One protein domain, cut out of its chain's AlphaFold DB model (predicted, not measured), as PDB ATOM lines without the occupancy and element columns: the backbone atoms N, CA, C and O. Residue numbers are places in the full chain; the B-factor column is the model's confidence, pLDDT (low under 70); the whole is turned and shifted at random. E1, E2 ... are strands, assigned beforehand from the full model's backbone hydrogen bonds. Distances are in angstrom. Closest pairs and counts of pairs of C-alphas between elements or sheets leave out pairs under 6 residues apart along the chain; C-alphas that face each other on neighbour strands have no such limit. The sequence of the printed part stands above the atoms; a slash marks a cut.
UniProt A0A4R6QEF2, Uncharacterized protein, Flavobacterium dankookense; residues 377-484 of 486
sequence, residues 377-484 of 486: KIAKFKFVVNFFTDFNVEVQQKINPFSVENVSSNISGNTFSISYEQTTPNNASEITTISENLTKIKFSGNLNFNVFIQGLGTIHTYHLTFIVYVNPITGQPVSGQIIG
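Overview. This is residues 377 to 484 of the 486 residues of an uncharacterized protein of Flavobacterium dankookense (UniProt A0A4R6QEF2). The domain is a long, narrow sandwich of two twisted sheets, E1 to E3 facing E4 to E8, and along its sides E1 comes close to E8 and E3 to E4. The long hairpin of E6 and E7 runs on past the sandwich, and its turn at residues 454 and 455 makes one end of the rod. The printed part has 108 residues, with no named helix and eight strands in the order E1 to E8; the class is all strand. The sheet E1 - E2 - E3 is antiparallel, and the other is branched, with antiparallel neighbour pairs. The whole is only just compact, close to loose, with a radius of gyration of the C-alphas of 15.4 A and spans of 56 by 23 by 18 A.

Along the chain. E1 is residues 377 to 386, 28.6 A long, beginning at C-alpha 377 (16.748, -37.742, 11.347). E2 is residues 389 to 399, 31.4 A. E3 is residues 402 to 413, 32.7 A, and bends by 55 degrees at residue 405. E4 is residues 418 to 422, 13.6 A, and E5 is residues 430 to 435, 15.3 A. E6 is residues 438 to 453, 44.0 A, ending at C-alpha 453 (40.071, -70.973, -5.777). E7 is residues 456 to 470, 43.1 A. E8 is residues 477 to 483, 18.1 A, ending at C-alpha 483 (37.946, -46.553, 0.640).

Arrangement. E1, E2 and E3 form a meander, each strand the antiparallel neighbour of the one before; N 381 and O 393 are 2.8 A apart, and N 394 and O 408 2.8 A. E5, E6, E7 and E8 form a second meander, with N 432 to O 440 at 2.9 A, N 447 to O 462 at 2.9 A and N 467 to O 481 at 2.9 A. E4 and E5 lie on one side of E6, beside residues 445 to 449 and 438 to 442, and E7 lies on the other side. N 421 of E4 and O 446 of E6 are 3.0 A apart. The two sheets form a sandwich, two sheets face to face: the parts that face each other are 8.4 A centre to centre, and the strands of the one sheet stand at 30 degrees to those of the other. The closest C-alphas of E1 and E8, Ala 379 and Pro 477, are 5.3 A apart; those of E3 and E4, Ile 411 and Tyr 420, 6.4 A. E2 and E7 are near each other, while E2 and E6 are apart.

Size, cuts and confidence. The two C-alphas farthest apart, Asn 400 and Gly 455, are 56.3 A apart. The printed part has no cut and no long link. The mean pLDDT of the printed part is 89.5; residues 387 and 426 are under 70.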
ATOM      1  N   LYS A 377      16.722 -37.512  12.794       88.69
ATOM      2  CA  LYS A 377      16.748 -37.742  11.347       88.69
ATOM      3  C   LYS A 377      17.621 -38.951  11.036       88.69
ATOM      4  O   LYS A 377      18.632 -39.163  11.697       88.69
ATOM      5  N   ILE A 378      17.267 -39.704   9.999       91.31
ATOM      6  CA  ILE A 378      18.079 -40.818   9.497       91.31
ATOM      7  C   ILE A 378      18.498 -40.490   8.066       91.31
ATOM      8  O   ILE A 378      17.645 -40.339   7.196       91.31
ATOM      9  N   ALA A 379      19.801 -40.356   7.826       90.56
ATOM     10  CA  ALA A 379      20.355 -40.238   6.483       90.56
ATOM     11  C   ALA A 379      20.771 -41.626   5.983       90.56
ATOM     12  O   ALA A 379      21.590 -42.286   6.623       90.56
ATOM     13  N   LYS A 380      20.216 -42.060   4.848       91.38
ATOM     14  CA  LYS A 380      20.551 -43.344   4.221       91.38
ATOM     15  C   LYS A 380      21.500 -43.144   3.039       91.38
ATOM     16  O   LYS A 380      21.307 -42.241   2.226       91.38
ATOM     17  N   PHE A 381      22.513 -43.997   2.940       90.12
ATOM     18  CA  PHE A 381      23.434 -44.078   1.811       90.12
ATOM     19  C   PHE A 381      23.418 -45.500   1.269       90.12
ATOM     20  O   PHE A 381      23.340 -46.459   2.035       90.12
ATOM     21  N   LYS A 382      23.508 -45.623  -0.053       90.38
ATOM     22  CA  LYS A 382      23.587 -46.902  -0.747       90.38
ATOM     23  C   LYS A 382      24.829 -46.892  -1.629       90.38
ATOM     24  O   LYS A 382      24.973 -45.983  -2.441       90.38
ATOM     25  N   PHE A 383      25.697 -47.884  -1.480       86.62
ATOM     26  CA  PHE A 383      26.893 -48.053  -2.303       86.62
ATOM     27  C   PHE A 383      26.796 -49.370  -3.053       86.62
ATOM     28  O   PHE A 383      26.646 -50.418  -2.431       86.62
ATOM     29  N   VAL A 384      26.884 -49.325  -4.375       84.44
ATOM     30  CA  VAL A 384      26.875 -50.535  -5.201       84.44
ATOM     31  C   VAL A 384      28.303 -51.057  -5.261       84.44
ATOM     32  O   VAL A 384      29.184 -50.351  -5.733       84.44
ATOM     33  N   VAL A 385      28.534 -52.268  -4.757       77.88
ATOM     34  CA  VAL A 385      29.860 -52.907  -4.767       77.88
ATOM     35  C   VAL A 385      30.030 -53.689  -6.061       77.88
ATOM     36  O   VAL A 385      31.007 -53.553  -6.782       77.88
ATOM     37  N   ASN A 386      29.042 -54.516  -6.386       74.94
ATOM     38  CA  ASN A 386      29.036 -55.303  -7.611       74.94
ATOM     39  C   ASN A 386      27.607 -55.442  -8.148       74.94
ATOM     40  O   ASN A 386      26.650 -54.952  -7.553       74.94
ATOM     41  N   PHE A 387      27.450 -56.142  -9.272       67.94
ATOM     42  CA  PHE A 387      26.165 -56.300  -9.962       67.94
ATOM     43  C   PHE A 387      25.112 -57.148  -9.213       67.94
ATOM     44  O   PHE A 387      24.021 -57.361  -9.744       67.94
ATOM     45  N   PHE A 388      25.401 -57.589  -7.981       77.00
ATOM     46  CA  PHE A 388      24.454 -58.253  -7.082       77.00
ATOM     47  C   PHE A 388      24.464 -57.748  -5.620       77.00
ATOM     48  O   PHE A 388      23.636 -58.233  -4.850       77.00
ATOM     49  N   THR A 389      25.362 -56.843  -5.203       85.50
ATOM     50  CA  THR A 389      25.599 -56.523  -3.776       85.50
ATOM     51  C   THR A 389      25.699 -55.025  -3.529       85.50
ATOM     52  O   THR A 389      26.513 -54.332  -4.143       85.50
ATOM     53  N   ASP A 390      24.928 -54.566  -2.547       89.12
ATOM     54  CA  ASP A 390      24.880 -53.177  -2.113       89.12
ATOM     55  C   ASP A 390      25.260 -53.061  -0.633       89.12
ATOM     56  O   ASP A 390      24.766 -53.839   0.183       89.12
ATOM     57  N   PHE A 391      26.049 -52.052  -0.262       90.00
ATOM     58  CA  PHE A 391      26.127 -51.579   1.120       90.00
ATOM     59  C   PHE A 391      25.036 -50.553   1.386       90.00
ATOM     60  O   PHE A 391      24.937 -49.557   0.670       90.00
ATOM     61  N   ASN A 392      24.291 -50.737   2.469       92.50
ATOM     62  CA  ASN A 392      23.405 -49.715   3.006       92.50
ATOM     63  C   ASN A 392      24.010 -49.164   4.290       92.50
ATOM     64  O   ASN A 392      24.438 -49.918   5.163       92.50
ATOM     65  N   VAL A 393      24.028 -47.845   4.408       92.50
ATOM     66  CA  VAL A 393      24.521 -47.124   5.579       92.50
ATOM     67  C   VAL A 393      23.412 -46.217   6.068       92.50
ATOM     68  O   VAL A 393      22.832 -45.472   5.283       92.50
ATOM     69  N   GLU A 394      23.152 -46.242   7.365       93.62
ATOM     70  CA  GLU A 394      22.188 -45.372   8.023       93.62
ATOM     71  C   GLU A 394      22.896 -44.554   9.102       93.62
ATOM     72  O   GLU A 394      23.572 -45.095   9.979       93.62
ATOM     73  N   VAL A 395      22.749 -43.234   9.023       93.38
ATOM     74  CA  VAL A 395      23.263 -42.278  10.004       93.38
ATOM     75  C   VAL A 395      22.078 -41.672  10.734       93.38
ATOM     76  O   VAL A 395      21.353 -40.843  10.182       93.38
ATOM     77  N   GLN A 396      21.896 -42.070  11.985       93.62
ATOM     78  CA  GLN A 396      20.917 -41.481  12.886       93.62
ATOM     79  C   GLN A 396      21.521 -40.242  13.549       93.62
ATOM     80  O   GLN A 396      22.609 -40.304  14.125       93.62
ATOM     81  N   GLN A 397      20.826 -39.111  13.485       91.94
ATOM     82  CA  GLN A 397      21.335 -37.832  13.974       91.94
ATOM     83  C   GLN A 397      20.237 -36.970  14.602       91.94
ATOM     84  O   GLN A 397      19.091 -36.962  14.156       91.94
ATOM     85  N   LYS A 398      20.620 -36.175  15.595       92.62
ATOM     86  CA  LYS A 398      19.837 -35.069  16.144       92.62
ATOM     87  C   LYS A 398      20.295 -33.778  15.477       92.62
ATOM     88  O   LYS A 398      21.484 -33.630  15.225       92.62
ATOM     89  N   ILE A 399      19.378 -32.860  15.173       90.00
ATOM     90  CA  ILE A 399      19.690 -31.629  14.414       90.00
ATOM     91  C   ILE A 399      19.920 -30.413  15.320       90.00
ATOM     92  O   ILE A 399      20.689 -29.517  14.982       90.00
ATOM     93  N   ASN A 400      19.282 -30.370  16.493       88.88
ATOM     94  CA  ASN A 400      19.337 -29.209  17.378       88.88
ATOM     95  C   ASN A 400      19.532 -29.615  18.857       88.88
ATOM     96  O   ASN A 400      18.556 -29.980  19.522       88.88
ATOM     97  N   PRO A 401      20.767 -29.562  19.398       92.56
ATOM     98  CA  PRO A 401      22.034 -29.352  18.684       92.56
ATOM     99  C   PRO A 401      22.377 -30.538  17.769       92.56
ATOM    100  O   PRO A 401      21.885 -31.645  17.987       92.56
ATOM    101  N   PHE A 402      23.225 -30.305  16.760       92.62
ATOM    102  CA  PHE A 402      23.643 -31.370  15.851       92.62
ATOM    103  C   PHE A 402      24.500 -32.420  16.573       92.62
ATOM    104  O   PHE A 402      25.523 -32.081  17.171       92.62
ATOM    105  N   SER A 403      24.117 -33.693  16.483       94.06
ATOM    106  CA  SER A 403      24.913 -34.829  16.962       94.06
ATOM    107  C   SER A 403      24.570 -36.105  16.201       94.06
ATOM    108  O   SER A 403      23.400 -36.354  15.923       94.06
ATOM    109  N   VAL A 404      25.563 -36.949  15.925       94.38
ATOM    110  CA  VAL A 404      25.340 -38.307  15.399       94.38
ATOM    111  C   VAL A 404      25.063 -39.235  16.580       94.38
ATOM    112  O   VAL A 404      25.874 -39.305  17.500       94.38
ATOM    113  N   GLU A 405      23.910 -39.899  16.574       93.56
ATOM    114  CA  GLU A 405      23.474 -40.810  17.642       93.56
ATOM    115  C   GLU A 405      23.877 -42.259  17.365       93.56
ATOM    116  O   GLU A 405      24.197 -42.991  18.296       93.56
ATOM    117  N   ASN A 406      23.830 -42.674  16.095       94.94
ATOM    118  CA  ASN A 406      24.194 -44.021  15.672       94.94
ATOM    119  C   ASN A 406      24.619 -44.025  14.200       94.94
ATOM    120  O   ASN A 406      24.071 -43.288  13.377       94.94
ATOM    121  N   VAL A 407      25.570 -44.897  13.868       95.25
ATOM    122  CA  VAL A 407      25.912 -45.236  12.485       95.25
ATOM    123  C   VAL A 407      25.862 -46.747  12.352       95.25
ATOM    124  O   VAL A 407      26.622 -47.449  13.019       95.25
ATOM    125  N   SER A 408      24.981 -47.237  11.487       94.81
ATOM    126  CA  SER A 408      24.860 -48.660  11.180       94.81
ATOM    127  C   SER A 408      25.058 -48.910   9.700       94.81
ATOM    128  O   SER A 408      24.623 -48.119   8.862       94.81
ATOM    129  N   SER A 409      25.672 -50.037   9.373       94.06
ATOM    130  CA  SER A 409      25.893 -50.451   7.996       94.06
ATOM    131  C   SER A 409      25.672 -51.948   7.822       94.06
ATOM    132  O   SER A 409      25.942 -52.744   8.721       94.06
ATOM    133  N   ASN A 410      25.118 -52.325   6.674       93.75
ATOM    134  CA  ASN A 410      24.867 -53.711   6.302       93.75
ATOM    135  C   ASN A 410      25.071 -53.908   4.798       93.75
ATOM    136  O   ASN A 410      25.137 -52.945   4.034       93.75
ATOM    137  N   ILE A 411      25.154 -55.168   4.383       92.81
ATOM    138  CA  ILE A 411      25.076 -55.553   2.975       92.81
ATOM    139  C   ILE A 411      23.678 -56.075   2.651       92.81
ATOM    140  O   ILE A 411      23.007 -56.670   3.495       92.81
ATOM    141  N   SER A 412      23.249 -55.879   1.411       89.75
ATOM    142  CA  SER A 412      22.014 -56.433   0.859       89.75
ATOM    143  C   SER A 412      22.237 -56.931  -0.569       89.75
ATOM    144  O   SER A 412      23.213 -56.546  -1.212       89.75
ATOM    145  N   GLY A 413      21.332 -57.779  -1.061       87.00
ATOM    146  CA  GLY A 413      21.464 -58.436  -2.362       87.00
ATOM    147  C   GLY A 413      21.938 -59.883  -2.218       87.00
ATOM    148  O   GLY A 413      21.431 -60.609  -1.364       87.00
ATOM    149  N   ASN A 414      22.880 -60.322  -3.055       76.81
ATOM    150  CA  ASN A 414      23.450 -61.667  -2.974       76.81
ATOM    151  C   ASN A 414      24.573 -61.726  -1.927       76.81
ATOM    152  O   ASN A 414      25.737 -61.475  -2.220       76.81
ATOM    153  N   THR A 415      24.208 -62.087  -0.700       79.75
ATOM    154  CA  THR A 415      25.131 -62.195   0.442       79.75
ATOM    155  C   THR A 415      25.594 -63.633   0.689       79.75
ATOM    156  O   THR A 415      26.004 -63.972   1.793       79.75
ATOM    157  N   PHE A 416      25.459 -64.525  -0.295       81.25
ATOM    158  CA  PHE A 416      25.731 -65.948  -0.093       81.25
ATOM    159  C   PHE A 416      27.217 -66.240   0.155       81.25
ATOM    160  O   PHE A 416      27.565 -67.054   1.003       81.25
ATOM    161  N   SER A 417      28.088 -65.538  -0.566       86.06
ATOM    162  CA  SER A 417      29.547 -65.673  -0.509       86.06
ATOM    163  C   SER A 417      30.233 -64.408   0.006       86.06
ATOM    164  O   SER A 417      31.443 -64.261  -0.139       86.06
ATOM    165  N   ILE A 418      29.463 -63.461   0.542       89.50
ATOM    166  CA  ILE A 418      29.949 -62.152   0.974       89.50
ATOM    167  C   ILE A 418      29.311 -61.845   2.322       89.50
ATOM    168  O   ILE A 418      28.089 -61.886   2.452       89.50
ATOM    169  N   SER A 419      30.128 -61.509   3.315       91.38
ATOM    170  CA  SER A 419      29.663 -61.032   4.616       91.38
ATOM    171  C   SER A 419      30.328 -59.710   4.977       91.38
ATOM    172  O   SER A 419      31.417 -59.395   4.500       91.38
ATOM    173  N   TYR A 420      29.658 -58.916   5.807       93.50
ATOM    174  CA  TYR A 420      30.182 -57.645   6.282       93.50
ATOM    175  C   TYR A 420      29.982 -57.508   7.784       93.50
ATOM    176  O   TYR A 420      28.897 -57.784   8.297       93.50
ATOM    177  N   GLU A 421      31.017 -57.023   8.457       93.88
ATOM    178  CA  GLU A 421      30.994 -56.719   9.880       93.88
ATOM    179  C   GLU A 421      31.503 -55.295  10.120       93.88
ATOM    180  O   GLU A 421      32.652 -54.968   9.819       93.88
ATOM    181  N   GLN A 422      30.665 -54.428  10.689       94.12
ATOM    182  CA  GLN A 422      31.101 -53.096  11.099       94.12
ATOM    183  C   GLN A 422      32.038 -53.210  12.309       94.12
ATOM    184  O   GLN A 422      31.646 -53.694  13.366       94.12
ATOM    185  N   THR A 423      33.269 -52.716  12.179       92.00
ATOM    186  CA  THR A 423      34.296 -52.818  13.232       92.00
ATOM    187  C   THR A 423      34.287 -51.625  14.180       92.00
ATOM    188  O   THR A 423      34.852 -51.695  15.269       92.00
ATOM    189  N   THR A 424      33.641 -50.520  13.793       86.38
ATOM    190  CA  THR A 424      33.471 -49.347  14.663       86.38
ATOM    191  C   THR A 424      32.153 -49.474  15.446       86.38
ATOM    192  O   THR A 424      31.091 -49.393  14.824       86.38
ATOM    193  N   PRO A 425      32.159 -49.689  16.778       74.88
ATOM    194  CA  PRO A 425      30.936 -49.999  17.522       74.88
ATOM    195  C   PRO A 425      29.991 -48.795  17.614       74.88
ATOM    196  O   PRO A 425      30.363 -47.775  18.194       74.88
ATOM    197  N   ASN A 426      28.767 -48.935  17.086       67.62
ATOM    198  CA  ASN A 426      27.600 -48.040  17.231       67.62
ATOM    199  C   ASN A 426      27.810 -46.541  16.939       67.62
ATOM    200  O   ASN A 426      26.904 -45.747  17.153       67.62
ATOM    201  N   ASN A 427      28.986 -46.132  16.467       75.88
ATOM    202  CA  ASN A 427      29.364 -44.740  16.283       75.88
ATOM    203  C   ASN A 427      30.413 -44.606  15.183       75.88
ATOM    204  O   ASN A 427      31.132 -45.545  14.840       75.88
ATOM    205  N   ALA A 428      30.515 -43.391  14.659       84.25
ATOM    206  CA  ALA A 428      31.576 -43.000  13.754       84.25
ATOM    207  C   ALA A 428      32.941 -42.983  14.464       84.25
ATOM    208  O   ALA A 428      33.046 -42.573  15.619       84.25
ATOM    209  N   SER A 429      33.995 -43.378  13.752       87.50
ATOM    210  CA  SER A 429      35.381 -43.241  14.208       87.50
ATOM    211  C   SER A 429      35.861 -41.788  14.157       87.50
ATOM    212  O   SER A 429      36.768 -41.410  14.893       87.50
ATOM    213  N   GLU A 430      35.242 -40.960  13.310       93.00
ATOM    214  CA  GLU A 430      35.521 -39.528  13.190       93.00
ATOM    215  C   GLU A 430      34.236 -38.781  12.804       93.00
ATOM    216  O   GLU A 430      33.542 -39.182  11.868       93.00
ATOM    217  N   ILE A 431      33.943 -37.671  13.488       94.88
ATOM    218  CA  ILE A 431      32.881 -36.727  13.115       94.88
ATOM    219  C   ILE A 431      33.508 -35.338  13.056       94.88
ATOM    220  O   ILE A 431      33.938 -34.807  14.080       94.88
ATOM    221  N   THR A 432      33.546 -34.747  11.865       95.56
ATOM    222  CA  THR A 432      34.208 -33.461  11.626       95.56
ATOM    223  C   THR A 432      33.264 -32.527  10.876       95.56
ATOM    224  O   THR A 432      32.938 -32.766   9.712       95.56
ATOM    225  N   THR A 433      32.833 -31.438  11.517       94.69
ATOM    226  CA  THR A 433      32.073 -30.370  10.851       94.69
ATOM    227  C   THR A 433      33.024 -29.541   9.993       94.69
ATOM    228  O   THR A 433      33.892 -28.846  10.513       94.69
ATOM    229  N   ILE A 434      32.875 -29.628   8.671       94.94
ATOM    230  CA  ILE A 434      33.724 -28.918   7.701       94.94
ATOM    231  C   ILE A 434      33.190 -27.500   7.465       94.94
ATOM    232  O   ILE A 434      33.959 -26.558   7.293       94.94
ATOM    233  N   SER A 435      31.865 -27.342   7.454       95.06
ATOM    234  CA  SER A 435      31.175 -26.054   7.328       95.06
ATOM    235  C   SER A 435      29.789 -26.133   7.971       95.06
ATOM    236  O   SER A 435      29.344 -27.219   8.337       95.06
ATOM    237  N   GLU A 436      29.070 -25.011   8.047       93.75
ATOM    238  CA  GLU A 436      27.701 -24.957   8.591       93.75
ATOM    239  C   GLU A 436      26.731 -25.947   7.928       93.75
ATOM    240  O   GLU A 436      25.792 -26.399   8.569       93.75
ATOM    241  N   ASN A 437      26.963 -26.317   6.664       94.75
ATOM    242  CA  ASN A 437      26.084 -27.198   5.889       94.75
ATOM    243  C   ASN A 437      26.713 -28.560   5.567       94.75
ATOM    244  O   ASN A 437      26.165 -29.300   4.751       94.75
ATOM    245  N   LEU A 438      27.864 -28.891   6.160       95.00
ATOM    246  CA  LEU A 438      28.592 -30.106   5.809       95.00
ATOM    247  C   LEU A 438      29.331 -30.696   7.009       95.00
ATOM    248  O   LEU A 438      30.327 -30.140   7.476       95.00
ATOM    249  N   THR A 439      28.888 -31.874   7.431       96.12
ATOM    250  CA  THR A 439      29.575 -32.718   8.407       96.12
ATOM    251  C   THR A 439      30.064 -33.985   7.724       96.12
ATOM    252  O   THR A 439      29.291 -34.673   7.062       96.12
ATOM    253  N   LYS A 440      31.346 -34.303   7.916       95.88
ATOM    254  CA  LYS A 440      31.979 -35.562   7.522       95.88
ATOM    255  C   LYS A 440      31.859 -36.576   8.655       95.88
ATOM    256  O   LYS A 440      32.179 -36.259   9.799       95.88
ATOM    257  N   ILE A 441      31.461 -37.795   8.317       95.94
ATOM    258  CA  ILE A 441      31.315 -38.925   9.231       95.94
ATOM    259  C   ILE A 441      32.124 -40.088   8.654       95.94
ATOM    260  O   ILE A 441      31.900 -40.495   7.514       95.94
ATOM    261  N   LYS A 442      33.084 -40.601   9.425       96.00
ATOM    262  CA  LYS A 442      33.945 -41.728   9.045       96.00
ATOM    263  C   LYS A 442      33.641 -42.934   9.920       96.00
ATOM    264  O   LYS A 442      33.489 -42.776  11.126       96.00
ATOM    265  N   PHE A 443      33.598 -44.126   9.346       95.25
ATOM    266  CA  PHE A 443      33.513 -45.392  10.083       95.25
ATOM    267  C   PHE A 443      34.110 -46.522   9.241       95.25
ATOM    268  O   PHE A 443      34.382 -46.334   8.054       95.25
ATOM    269  N   SER A 444      34.347 -47.679   9.854       95.38
ATOM    270  CA  SER A 444      35.040 -48.795   9.206       95.38
ATOM    271  C   SER A 444      34.364 -50.136   9.481       95.38
ATOM    272  O   SER A 444      33.644 -50.300  10.472       95.38
ATOM    273  N   GLY A 445      34.616 -51.101   8.599       94.38
ATOM    274  CA  GLY A 445      34.158 -52.482   8.725       94.38
ATOM    275  C   GLY A 445      34.971 -53.441   7.866       94.38
ATOM    276  O   GLY A 445      35.767 -53.011   7.040       94.38
ATOM    277  N   ASN A 446      34.776 -54.734   8.077       93.06
ATOM    278  CA  ASN A 446      35.445 -55.796   7.345       93.06
ATOM    279  C   ASN A 446      34.472 -56.408   6.336       93.06
ATOM    280  O   ASN A 446      33.400 -56.873   6.721       93.06
ATOM    281  N   LEU A 447      34.843 -56.404   5.058       91.38
ATOM    282  CA  LEU A 447      34.155 -57.137   4.000       91.38
ATOM    283  C   LEU A 447      34.881 -58.461   3.779       91.38
ATOM    284  O   LEU A 447      36.061 -58.457   3.437       91.38
ATOM    285  N   ASN A 448      34.182 -59.572   3.975       91.62
ATOM    286  CA  ASN A 448      34.732 -60.911   3.823       91.62
ATOM    287  C   ASN A 448      34.112 -61.587   2.600       91.62
ATOM    288  O   ASN A 448      32.887 -61.662   2.486       91.62
ATOM    289  N   PHE A 449      34.954 -62.113   1.721       90.62
ATOM    290  CA  PHE A 449      34.552 -62.926   0.583       90.62
ATOM    291  C   PHE A 449      34.886 -64.387   0.870       90.62
ATOM    292  O   PHE A 449      36.037 -64.707   1.146       90.62
ATOM    293  N   ASN A 450      33.897 -65.266   0.756       92.56
ATOM    294  CA  ASN A 450      34.115 -66.704   0.718       92.56
ATOM    295  C   ASN A 450      34.448 -67.085  -0.723       92.56
ATOM    296  O   ASN A 450      33.601 -66.987  -1.617       92.56
ATOM    297  N   VAL A 451      35.686 -67.505  -0.949       91.44
ATOM    298  CA  VAL A 451      36.268 -67.731  -2.269       91.44
ATOM    299  C   VAL A 451      36.780 -69.159  -2.365       91.44
ATOM    300  O   VAL A 451      37.572 -69.586  -1.530       91.44
ATOM    301  N   PHE A 452      36.355 -69.900  -3.383       89.62
ATOM    302  CA  PHE A 452      36.891 -71.220  -3.689       89.62
ATOM    303  C   PHE A 452      37.770 -71.130  -4.926       89.62
ATOM    304  O   PHE A 452      37.273 -71.006  -6.044       89.62
ATOM    305  N   ILE A 453      39.081 -71.158  -4.718       86.25
ATOM    306  CA  ILE A 453      40.071 -70.973  -5.777       86.25
ATOM    307  C   ILE A 453      40.840 -72.277  -5.922       86.25
ATOM    308  O   ILE A 453      41.451 -72.744  -4.963       86.25
ATOM    309  N   GLN A 454      40.818 -72.878  -7.113       82.69
ATOM    310  CA  GLN A 454      41.610 -74.082  -7.425       82.69
ATOM    311  C   GLN A 454      41.466 -75.229  -6.408       82.69
ATOM    312  O   GLN A 454      42.431 -75.941  -6.123       82.69
ATOM    313  N   GLY A 455      40.264 -75.424  -5.865       77.81
ATOM    314  CA  GLY A 455      39.987 -76.535  -4.956       77.81
ATOM    315  C   GLY A 455      40.123 -76.228  -3.463       77.81
ATOM    316  O   GLY A 455      39.779 -77.102  -2.675       77.81
ATOM    317  N   LEU A 456      40.581 -75.036  -3.059       75.62
ATOM    318  CA  LEU A 456      40.587 -74.616  -1.652       75.62
ATOM    319  C   LEU A 456      39.545 -73.537  -1.380       75.62
ATOM    320  O   LEU A 456      39.431 -72.575  -2.139       75.62
ATOM    321  N   GLY A 457      38.842 -73.674  -0.257       85.12
ATOM    322  CA  GLY A 457      38.008 -72.631   0.320       85.12
ATOM    323  C   GLY A 457      38.813 -71.642   1.147       85.12
ATOM    324  O   GLY A 457      39.618 -72.023   1.992       85.12
ATOM    325  N   THR A 458      38.609 -70.355   0.905       85.25
ATOM    326  CA  THR A 458      39.334 -69.276   1.574       85.25
ATOM    327  C   THR A 458      38.399 -68.121   1.901       85.25
ATOM    328  O   THR A 458      37.473 -67.826   1.149       85.25
ATOM    329  N   ILE A 459      38.651 -67.454   3.020       87.38
ATOM    330  CA  ILE A 459      38.070 -66.163   3.365       87.38
ATOM    331  C   ILE A 459      39.075 -65.090   2.973       87.38
ATOM    332  O   ILE A 459      40.240 -65.138   3.370       87.38
ATOM    333  N   HIS A 460      38.612 -64.108   2.213       87.81
ATOM    334  CA  HIS A 460      39.391 -62.940   1.850       87.81
ATOM    335  C   HIS A 460      38.783 -61.686   2.483       87.81
ATOM    336  O   HIS A 460      37.629 -61.358   2.203       87.81
ATOM    337  N   THR A 461      39.543 -60.991   3.333       88.50
ATOM    338  CA  THR A 461      39.033 -59.871   4.146       88.50
ATOM    339  C   THR A 461      39.620 -58.517   3.735       88.50
ATOM    340  O   THR A 461      40.838 -58.349   3.700       88.50
ATOM    341  N   TYR A 462      38.749 -57.519   3.548       86.62
ATOM    342  CA  TYR A 462      39.084 -56.105   3.326       86.62
ATOM    343  C   TYR A 462      38.603 -55.203   4.464       86.62
ATOM    344  O   TYR A 462      37.419 -55.207   4.794       86.62
ATOM    345  N   HIS A 463      39.487 -54.364   5.011       90.56
ATOM    346  CA  HIS A 463      39.136 -53.375   6.039       90.56
ATOM    347  C   HIS A 463      38.663 -52.050   5.412       90.56
ATOM    348  O   HIS A 463      39.418 -51.083   5.279       90.56
ATOM    349  N   LEU A 464      37.394 -52.020   5.005       91.12
ATOM    350  CA  LEU A 464      36.757 -50.882   4.354       91.12
ATOM    351  C   LEU A 464      36.626 -49.681   5.288       91.12
ATOM    352  O   LEU A 464      36.294 -49.802   6.469       91.12
ATOM    353  N   THR A 465      36.805 -48.494   4.720       93.44
ATOM    354  CA  THR A 465      36.531 -47.214   5.370       93.44
ATOM    355  C   THR A 465      35.461 -46.468   4.594       93.44
ATOM    356  O   THR A 465      35.643 -46.115   3.435       93.44
ATOM    357  N   PHE A 466      34.360 -46.164   5.262       92.94
ATOM    358  CA  PHE A 466      33.271 -45.371   4.722       92.94
ATOM    359  C   PHE A 466      33.445 -43.921   5.159       92.94
ATOM    360  O   PHE A 466      33.730 -43.635   6.327       92.94
ATOM    361  N   ILE A 467      33.263 -42.995   4.222       93.31
ATOM    362  CA  ILE A 467      33.203 -41.562   4.500       93.31
ATOM    363  C   ILE A 467      31.906 -41.040   3.909       93.31
ATOM    364  O   ILE A 467      31.751 -41.007   2.692       93.31
ATOM    365  N   VAL A 468      30.989 -40.616   4.771       93.25
ATOM    366  CA  VAL A 468      29.712 -40.027   4.369       93.25
ATOM    367  C   VAL A 468      29.627 -38.578   4.815       93.25
ATOM    368  O   VAL A 468      30.199 -38.177   5.829       93.25
ATOM    369  N   TYR A 469      28.916 -37.783   4.032       93.38
ATOM    370  CA  TYR A 469      28.699 -36.371   4.272       93.38
ATOM    371  C   TYR A 469      27.211 -36.121   4.454       93.38
ATOM    372  O   TYR A 469      26.400 -36.551   3.632       93.38
ATOM    373  N   VAL A 470      26.857 -35.406   5.517       93.44
ATOM    374  CA  VAL A 470      25.481 -34.998   5.823       93.44
ATOM    375  C   VAL A 470      25.414 -33.489   6.021       93.44
ATOM    376  O   VAL A 470      26.390 -32.860   6.434       93.44
ATOM    377  N   ASN A 471      24.254 -32.899   5.748       93.25
ATOM    378  CA  ASN A 471      23.964 -31.527   6.131       93.25
ATOM    379  C   ASN A 471      23.493 -31.513   7.599       93.25
ATOM    380  O   ASN A 471      22.430 -32.064   7.884       93.25
ATOM    381  N   PRO A 472      24.227 -30.886   8.535       93.81
ATOM    382  CA  PRO A 472      23.887 -30.927   9.954       93.81
ATOM    383  C   PRO A 472      22.659 -30.087  10.333       93.81
ATOM    384  O   PRO A 472      22.119 -30.276  11.417       93.81
ATOM    385  N   ILE A 473      22.200 -29.182   9.458       92.81
ATOM    386  CA  ILE A 473      21.007 -28.346   9.666       92.81
ATOM    387  C   ILE A 473      19.740 -29.076   9.216       92.81
ATOM    388  O   ILE A 473      18.688 -28.933   9.831       92.81
ATOM    389  N   THR A 474      19.805 -29.838   8.124       90.62
ATOM    390  CA  THR A 474      18.622 -30.507   7.550       90.62
ATOM    391  C   THR A 474      18.587 -32.009   7.819       90.62
ATOM    392  O   THR A 474      17.536 -32.635   7.699       90.62
ATOM    393  N   GLY A 475      19.731 -32.595   8.158       89.00
ATOM    394  CA  GLY A 475      19.932 -34.032   8.268       89.00
ATOM    395  C   GLY A 475      20.023 -34.764   6.926       89.00
ATOM    396  O   GLY A 475      19.963 -35.992   6.882       89.00
ATOM    397  N   GLN A 476      20.127 -34.047   5.811       89.12
ATOM    398  CA  GLN A 476      20.117 -34.673   4.488       89.12
ATOM    399  C   GLN A 476      21.472 -35.318   4.153       89.12
ATOM    400  O   GLN A 476      22.507 -34.707   4.436       89.12
ATOM    401  N   PRO A 477      21.499 -36.508   3.518       89.75
ATOM    402  CA  PRO A 477      22.724 -37.044   2.935       89.75
ATOM    403  C   PRO A 477      23.194 -36.138   1.786       89.75
ATOM    404  O   PRO A 477      22.388 -35.679   0.978       89.75
ATOM    405  N   VAL A 478      24.499 -35.882   1.714       90.00
ATOM    406  CA  VAL A 478      25.130 -35.038   0.687       90.00
ATOM    407  C   VAL A 478      25.908 -35.904  -0.300       90.00
ATOM    408  O   VAL A 478      25.671 -35.843  -1.503       90.00
ATOM    409  N   SER A 479      26.824 -36.729   0.201       89.44
ATOM    410  CA  SER A 479      27.638 -37.642  -0.605       89.44
ATOM    411  C   SER A 479      28.232 -38.743   0.269       89.44
ATOM    412  O   SER A 479      28.210 -38.656   1.495       89.44
ATOM    413  N   GLY A 480      28.771 -39.785  -0.352       89.12
ATOM    414  CA  GLY A 480      29.518 -40.820   0.345       89.12
ATOM    415  C   GLY A 480      30.585 -41.413  -0.558       89.12
ATOM    416  O   GLY A 480      30.468 -41.341  -1.778       89.12
ATOM    417  N   GLN A 481      31.605 -42.008   0.047       89.12
ATOM    418  CA  GLN A 481      32.613 -42.812  -0.637       89.12
ATOM    419  C   GLN A 481      33.045 -43.989   0.241       89.12
ATOM    420  O   GLN A 481      33.015 -43.897   1.475       89.12
ATOM    421  N   ILE A 482      33.481 -45.066  -0.406       89.00
ATOM    422  CA  ILE A 482      34.147 -46.208   0.222       89.00
ATOM    423  C   ILE A 482      35.630 -46.129  -0.143       89.00
ATOM    424  O   ILE A 482      35.978 -45.765  -1.258       89.00
ATOM    425  N   ILE A 483      36.499 -46.424   0.815       88.56
ATOM    426  CA  ILE A 483      37.946 -46.553   0.640       88.56
ATOM    427  C   ILE A 483      38.334 -47.970   1.061       88.56
ATOM    428  O   ILE A 483      37.837 -48.461   2.078       88.56
ATOM    429  N   GLY A 484      39.253 -48.596   0.327       82.75
ATOM    430  CA  GLY A 484      39.751 -49.945   0.616       82.75
ATOM    431  C   GLY A 484      39.164 -51.035  -0.283       82.75
ATOM    432  O   GLY A 484      39.468 -52.202  -0.069       82.75
TER     433      GLY A 484